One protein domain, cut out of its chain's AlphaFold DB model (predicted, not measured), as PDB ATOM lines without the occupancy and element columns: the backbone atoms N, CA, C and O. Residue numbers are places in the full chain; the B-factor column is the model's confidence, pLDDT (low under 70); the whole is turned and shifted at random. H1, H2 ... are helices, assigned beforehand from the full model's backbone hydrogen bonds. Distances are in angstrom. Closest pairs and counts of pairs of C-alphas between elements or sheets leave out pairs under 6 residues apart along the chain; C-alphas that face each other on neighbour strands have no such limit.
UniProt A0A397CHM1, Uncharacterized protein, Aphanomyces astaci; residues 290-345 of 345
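What this domain is: This is residues 290 to 345 of the 345 residues of an uncharacterized protein of Aphanomyces astaci (UniProt A0A397CHM1). Two helices running opposite ways, H1 and H2, cross at a steep angle to make one end of an open arch; H3 leads away from them and H4 folds back below it, apart from both H1 and H2. The turn at the far end, with residues 332 to 337 standing free, sticks out from the rest. The printed part has 56 residues with four named helices, in the order H1, H2, H3, H4, and no named strand; the class is all helix. It is compact, with a radius of gyration of the C-alphas of 11.5 A, and spans 31 by 25 by 14 A.

How they stand to each other: H1, residues 290 to 302, touches H2, residues 309 to 318; their closest C-alphas, those of Thr 301 and Ala 312, are 5.6 A apart. These two helices stand at a steep tilt of 45 degrees, opposite ways. H2 and H3, residues 322 to 330, are near each other, with 6 pairs of C-alphas within 10 A. H1 and H3 are close but not clearly touching, the closest C-alphas being those of Leu 297 and Met 322, 7.3 A apart. H3 and H4, residues 336 to 341, are also close but not clearly touching: the closest C-alphas, those of Tyr 329 and Lys 339, are 6.3 A apart. Their tilt is steep, 44 degrees, opposite ways. H4 is apart from H1 and from H2. In H1, H2, H3 and H4 every O i to N i+4 pair is within hydrogen-bond range.

Where its parts are: H1 begins at C-alpha 290, (54.299, 131.434, 60.627), and is 18.8 A long from first to last C-alpha. H2 is 14.6 A long and H3 12.1 A. H4, 8.8 A long, ends at C-alpha 341, (33.390, 139.050, 45.983).

The domain as a whole: The C-alphas farthest apart, those of Asp 292 and Pro 335, are 31.6 A apart. The printed part has no cut and no long link. The mean pLDDT of the printed part is 75.3, and residues 290 to 294 and 342 to 345 are under 70.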
ATOM      1  N   GLY A 290      55.536 130.799  61.096       56.59
ATOM      2  CA  GLY A 290      54.299 131.434  60.627       56.59
ATOM      3  C   GLY A 290      54.522 132.348  59.420       56.59
ATOM      4  O   GLY A 290      53.733 132.341  58.471       56.59
ATOM      5  N   ASP A 291      55.638 133.077  59.426       59.25
ATOM      6  CA  ASP A 291      55.979 134.064  58.398       59.25
ATOM      7  C   ASP A 291      56.339 133.417  57.049       59.25
ATOM      8  O   ASP A 291      56.039 133.979  55.992       59.25
ATOM      9  N   ASP A 292      56.917 132.211  57.052       62.75
ATOM     10  CA  ASP A 292      57.201 131.452  55.827       62.75
ATOM     11  C   ASP A 292      55.914 130.927  55.176       62.75
ATOM     12  O   ASP A 292      55.770 130.968  53.951       62.75
ATOM     13  N   THR A 293      54.931 130.513  55.985       67.31
ATOM     14  CA  THR A 293      53.605 130.116  55.484       67.31
ATOM     15  C   THR A 293      52.902 131.296  54.803       67.31
ATOM     16  O   THR A 293      52.360 131.144  53.704       67.31
ATOM     17  N   ALA A 294      52.970 132.490  55.401       68.88
ATOM     18  CA  ALA A 294      52.435 133.712  54.808       68.88
ATOM     19  C   ALA A 294      53.187 134.113  53.522       68.88
ATOM     20  O   ALA A 294      52.550 134.417  52.511       68.88
ATOM     21  N   GLN A 295      54.526 134.053  53.503       71.12
ATOM     22  CA  GLN A 295      55.321 134.333  52.299       71.12
ATOM     23  C   GLN A 295      55.028 133.355  51.149       71.12
ATOM     24  O   GLN A 295      54.951 133.785  49.996       71.12
ATOM     25  N   TYR A 296      54.821 132.068  51.439       73.31
ATOM     26  CA  TYR A 296      54.472 131.060  50.435       73.31
ATOM     27  C   TYR A 296      53.076 131.294  49.830       73.31
ATOM     28  O   TYR A 296      52.903 131.287  48.608       73.31
ATOM     29  N   LEU A 297      52.075 131.580  50.668       74.69
ATOM     30  CA  LEU A 297      50.726 131.920  50.200       74.69
ATOM     31  C   LEU A 297      50.715 133.231  49.415       74.69
ATOM     32  O   LEU A 297      49.995 133.355  48.424       74.69
ATOM     33  N   TYR A 298      51.566 134.180  49.793       77.19
ATOM     34  CA  TYR A 298      51.765 135.414  49.048       77.19
ATOM     35  C   TYR A 298      52.370 135.162  47.660       77.19
ATOM     36  O   TYR A 298      51.882 135.743  46.689       77.19
ATOM     37  N   SER A 299      53.358 134.264  47.523       76.19
ATOM     38  CA  SER A 299      53.881 133.897  46.198       76.19
ATOM     39  C   SER A 299      52.823 133.225  45.323       76.19
ATOM     40  O   SER A 299      52.613 133.685  44.205       76.19
ATOM     41  N   LEU A 300      52.081 132.241  45.848       77.56
ATOM     42  CA  LEU A 300      50.996 131.577  45.106       77.56
ATOM     43  C   LEU A 300      49.901 132.563  44.671       77.56
ATOM     44  O   LEU A 300      49.409 132.509  43.546       77.56
ATOM     45  N   THR A 301      49.537 133.509  45.539       75.31
ATOM     46  CA  THR A 301      48.496 134.501  45.231       75.31
ATOM     47  C   THR A 301      48.927 135.442  44.095       75.31
ATOM     48  O   THR A 301      48.084 135.869  43.310       75.31
ATOM     49  N   ARG A 302      50.230 135.731  43.945       76.12
ATOM     50  CA  ARG A 302      50.774 136.544  42.834       76.12
ATOM     51  C   ARG A 302      50.781 135.834  41.476       76.12
ATOM     52  O   ARG A 302      50.888 136.522  40.467       76.12
ATOM     53  N   GLU A 303      50.679 134.507  41.433       77.81
ATOM     54  CA  GLU A 303      50.628 133.745  40.174       77.81
ATOM     55  C   GLU A 303      49.242 133.810  39.502       77.81
ATOM     56  O   GLU A 303      49.106 133.486  38.323       77.81
ATOM     57  N   ILE A 304      48.215 134.284  40.219       77.38
ATOM     58  CA  ILE A 304      46.857 134.465  39.694       77.38
ATOM     59  C   ILE A 304      46.833 135.636  38.686       77.38
ATOM     60  O   ILE A 304      47.120 136.777  39.069       77.38
ATOM     61  N   PRO A 305      46.437 135.420  37.413       71.25
ATOM     62  CA  PRO A 305      46.371 136.484  36.414       71.25
ATOM     63  C   PRO A 305      45.471 137.650  36.850       71.25
ATOM     64  O   PRO A 305      44.317 137.459  37.225       71.25
ATOM     65  N   GLY A 306      46.001 138.874  36.783       74.75
ATOM     66  CA  GLY A 306      45.304 140.090  37.218       74.75
ATOM     67  C   GLY A 306      45.430 140.417  38.713       74.75
ATOM     68  O   GLY A 306      44.943 141.468  39.140       74.75
ATOM     69  N   MET A 307      46.108 139.585  39.512       80.50
ATOM     70  CA  MET A 307      46.411 139.911  40.905       80.50
ATOM     71  C   MET A 307      47.532 140.955  41.000       80.50
ATOM     72  O   MET A 307      48.594 140.811  40.397       80.50
ATOM     73  N   SER A 308      47.319 142.009  41.791       80.00
ATOM     74  CA  SER A 308      48.351 143.013  42.076       80.00
ATOM     75  C   SER A 308      49.079 142.718  43.390       80.00
ATOM     76  O   SER A 308      48.518 142.131  44.312       80.00
ATOM     77  N   GLU A 309      50.325 143.184  43.498       77.19
ATOM     78  CA  GLU A 309      51.186 143.069  44.688       77.19
ATOM     79  C   GLU A 309      50.465 143.464  45.992       77.19
ATOM     80  O   GLU A 309      50.505 142.716  46.971       77.19
ATOM     81  N   GLY A 310      49.749 144.594  45.977       77.56
ATOM     82  CA  GLY A 310      48.978 145.087  47.122       77.56
ATOM     83  C   GLY A 310      47.697 144.292  47.410       77.56
ATOM     84  O   GLY A 310      47.318 144.165  48.571       77.56
ATOM     85  N   ARG A 311      47.042 143.708  46.392       75.38
ATOM     86  CA  ARG A 311      45.902 142.800  46.614       75.38
ATOM     87  C   ARG A 311      46.356 141.471  47.208       75.38
ATOM     88  O   ARG A 311      45.775 141.040  48.195       75.38
ATOM     89  N   ALA A 312      47.432 140.878  46.693       77.69
ATOM     90  CA  ALA A 312      48.012 139.665  47.267       77.69
ATOM     91  C   ALA A 312      48.443 139.872  48.736       77.69
ATOM     92  O   ALA A 312      48.206 139.002  49.571       77.69
ATOM     93  N   GLN A 313      48.989 141.050  49.081       80.06
ATOM     94  CA  GLN A 313      49.268 141.431  50.474       80.06
ATOM     95  C   GLN A 313      47.992 141.533  51.326       80.06
ATOM     96  O   GLN A 313      47.983 141.020  52.442       80.06
ATOM     97  N   ARG A 314      46.902 142.135  50.819       79.81
ATOM     98  CA  ARG A 314      45.617 142.174  51.547       79.81
ATOM     99  C   ARG A 314      45.027 140.783  51.768       79.81
ATOM    100  O   ARG A 314      44.640 140.476  52.890       79.81
ATOM    101  N   VAL A 315      44.992 139.937  50.737       79.62
ATOM    102  CA  VAL A 315      44.438 138.574  50.820       79.62
ATOM    103  C   VAL A 315      45.158 137.751  51.889       79.62
ATOM    104  O   VAL A 315      44.498 137.173  52.745       79.62
ATOM    105  N   VAL A 316      46.494 137.757  51.903       82.19
ATOM    106  CA  VAL A 316      47.281 137.039  52.925       82.19
ATOM    107  C   VAL A 316      47.202 137.717  54.298       82.19
ATOM    108  O   VAL A 316      47.195 137.029  55.313       82.19
ATOM    109  N   GLY A 317      47.070 139.045  54.356       80.56
ATOM    110  CA  GLY A 317      46.864 139.780  55.608       80.56
ATOM    111  C   GLY A 317      45.539 139.453  56.310       80.56
ATOM    112  O   GLY A 317      45.497 139.420  57.538       80.56
ATOM    113  N   PHE A 318      44.472 139.170  55.554       79.19
ATOM    114  CA  PHE A 318      43.203 138.676  56.105       79.19
ATOM    115  C   PHE A 318      43.186 137.151  56.299       79.19
ATOM    116  O   PHE A 318      42.553 136.662  57.234       79.19
ATOM    117  N   TYR A 319      43.892 136.401  55.445       82.44
ATOM    118  CA  TYR A 319      43.928 134.938  55.443       82.44
ATOM    119  C   TYR A 319      45.375 134.412  55.462       82.44
ATOM    120  O   TYR A 319      45.865 133.903  54.450       82.44
ATOM    121  N   PRO A 320      46.070 134.474  56.617       74.44
ATOM    122  CA  PRO A 320      47.486 134.102  56.728       74.44
ATOM    123  C   PRO A 320      47.749 132.594  56.584       74.44
ATOM    124  O   PRO A 320      48.899 132.164  56.560       74.44
ATOM    125  N   THR A 321      46.699 131.772  56.482       78.56
ATOM    126  CA  THR A 321      46.800 130.349  56.139       78.56
ATOM    127  C   THR A 321      45.743 129.964  55.107       78.56
ATOM    128  O   THR A 321      44.608 130.444  55.153       78.56
ATOM    129  N   MET A 322      46.070 129.012  54.225       76.25
ATOM    130  CA  MET A 322      45.101 128.431  53.284       76.25
ATOM    131  C   MET A 322      43.883 127.850  54.013       76.25
ATOM    132  O   MET A 322      42.761 127.932  53.526       76.25
ATOM    133  N   GLN A 323      44.080 127.294  55.211       78.56
ATOM    134  CA  GLN A 323      42.990 126.738  56.006       78.56
ATOM    135  C   GLN A 323      42.024 127.826  56.500       78.56
ATOM    136  O   GLN A 323      40.817 127.616  56.430       78.56
ATOM    137  N   SER A 324      42.525 129.006  56.893       79.06
ATOM    138  CA  SER A 324      41.692 130.170  57.234       79.06
ATOM    139  C   SER A 324      40.825 130.619  56.051       79.06
ATOM    140  O   SER A 324      39.611 130.767  56.206       79.06
ATOM    141  N   LEU A 325      41.413 130.725  54.852       81.44
ATOM    142  CA  LEU A 325      40.680 131.024  53.617       81.44
ATOM    143  C   LEU A 325      39.596 129.967  53.344       81.44
ATOM    144  O   LEU A 325      38.421 130.290  53.160       81.44
ATOM    145  N   MET A 326      39.966 128.683  53.378       81.81
ATOM    146  CA  MET A 326      39.035 127.587  53.102       81.81
ATOM    147  C   MET A 326      37.917 127.470  54.147       81.81
ATOM    148  O   MET A 326      36.821 127.053  53.775       81.81
ATOM    149  N   THR A 327      38.121 127.867  55.409       83.94
ATOM    150  CA  THR A 327      37.042 127.939  56.412       83.94
ATOM    151  C   THR A 327      35.943 128.921  55.996       83.94
ATOM    152  O   THR A 327      34.764 128.617  56.174       83.94
ATOM    153  N   VAL A 328      36.292 130.059  55.383       82.50
ATOM    154  CA  VAL A 328      35.301 131.026  54.879       82.50
ATOM    155  C   VAL A 328      34.539 130.460  53.676       82.50
ATOM    156  O   VAL A 328      33.308 130.517  53.652       82.50
ATOM    157  N   TYR A 329      35.229 129.826  52.721       78.94
ATOM    158  CA  TYR A 329      34.571 129.193  51.569       78.94
ATOM    159  C   TYR A 329      33.658 128.017  51.961       78.94
ATOM    160  O   TYR A 329      32.572 127.873  51.393       78.94
ATOM    161  N   HIS A 330      34.030 127.225  52.972       84.69
ATOM    162  CA  HIS A 330      33.204 126.123  53.484       84.69
ATOM    163  C   HIS A 330      32.040 126.570  54.382       84.69
ATOM    164  O   HIS A 330      31.133 125.772  54.611       84.69
ATOM    165  N   ASN A 331      32.016 127.809  54.886       81.56
ATOM    166  CA  ASN A 331      30.949 128.275  55.774       81.56
ATOM    167  C   ASN A 331      29.594 128.334  55.027       81.56
ATOM    168  O   ASN A 331      29.452 129.151  54.111       81.56
ATOM    169  N   PRO A 332      28.578 127.527  55.392       80.31
ATOM    170  CA  PRO A 332      27.297 127.495  54.682       80.31
ATOM    171  C   PRO A 332      26.419 128.728  54.948       80.31
ATOM    172  O   PRO A 332      25.455 128.943  54.223       80.31
ATOM    173  N   ALA A 333      26.740 129.549  55.956       83.19
ATOM    174  CA  ALA A 333      26.008 130.781  56.259       83.19
ATOM    175  C   ALA A 333      26.404 131.973  55.363       83.19
ATOM    176  O   ALA A 333      25.778 133.028  55.442       83.19
ATOM    177  N   ILE A 334      27.438 131.826  54.526       79.62
ATOM    178  CA  ILE A 334      27.891 132.858  53.584       79.62
ATOM    179  C   ILE A 334      27.425 132.465  52.165       79.62
ATOM    180  O   ILE A 334      27.802 131.379  51.705       79.62
ATOM    181  N   PRO A 335      26.643 133.314  51.462       80.88
ATOM    182  CA  PRO A 335      26.221 133.076  50.076       80.88
ATOM    183  C   PRO A 335      27.397 132.906  49.102       80.88
ATOM    184  O   PRO A 335      28.509 133.369  49.367       80.88
ATOM    185  N   VAL A 336      27.164 132.252  47.961       76.56
ATOM    186  CA  VAL A 336      28.217 131.982  46.959       76.56
ATOM    187  C   VAL A 336      28.692 133.287  46.317       76.56
ATOM    188  O   VAL A 336      29.887 133.527  46.191       76.56
ATOM    189  N   GLU A 337      27.759 134.190  46.057       76.38
ATOM    190  CA  GLU A 337      27.962 135.523  45.497       76.38
ATOM    191  C   GLU A 337      28.868 136.375  46.410       76.38
ATOM    192  O   GLU A 337      29.734 137.116  45.949       76.38
ATOM    193  N   ALA A 338      28.734 136.218  47.732       71.94
ATOM    194  CA  ALA A 338      29.610 136.868  48.707       71.94
ATOM    195  C   ALA A 338      31.016 136.233  48.751       71.94
ATOM    196  O   ALA A 338      31.996 136.931  49.001       71.94
ATOM    197  N   LYS A 339      31.135 134.927  48.472       75.81
ATOM    198  CA  LYS A 339      32.416 134.200  48.368       75.81
ATOM    199  C   LYS A 339      33.189 134.527  47.092       75.81
ATOM    200  O   LYS A 339      34.416 134.491  47.106       75.81
ATOM    201  N   GLU A 340      32.503 134.882  46.014       72.62
ATOM    202  CA  GLU A 340      33.132 135.374  44.783       72.62
ATOM    203  C   GLU A 340      33.687 136.799  44.968       72.62
ATOM    204  O   GLU A 340      34.799 137.098  44.534       72.62
ATOM    205  N   VAL A 341      32.969 137.662  45.697       71.19
ATOM    206  CA  VAL A 341      33.390 139.050  45.983       71.19
ATOM    207  C   VAL A 341      34.431 139.148  47.114       71.19
ATOM    208  O   VAL A 341      35.161 140.135  47.193       71.19
ATOM    209  N   LEU A 342      34.578 138.120  47.956       65.50
ATOM    210  CA  LEU A 342      35.483 138.103  49.120       65.50
ATOM    211  C   LEU A 342      36.978 138.319  48.804       65.50
ATOM    212  O   LEU A 342      37.733 138.715  49.689       65.50
ATOM    213  N   LEU A 343      37.404 138.108  47.553       63.81
ATOM    214  CA  LEU A 343      38.769 138.375  47.069       63.81
ATOM    215  C   LEU A 343      38.853 139.586  46.112       63.81
ATOM    216  O   LEU A 343      39.917 139.873  45.564       63.81
ATOM    217  N   ALA A 344      37.748 140.307  45.902       57.69
ATOM    218  CA  ALA A 344      37.653 141.411  44.943       57.69
ATOM    219  C   ALA A 344      38.075 142.785  45.506       57.69
ATOM    220  O   ALA A 344      38.086 143.766  44.757       57.69
ATOM    221  N   VAL A 345      38.427 142.873  46.795       49.69
ATOM    222  CA  VAL A 345      38.858 144.116  47.467       49.69
ATOM    223  C   VAL A 345      40.366 144.315  47.315       49.69
ATOM    224  O   VAL A 345      40.790 144.805  46.242       49.69
TER     225      VAL A 345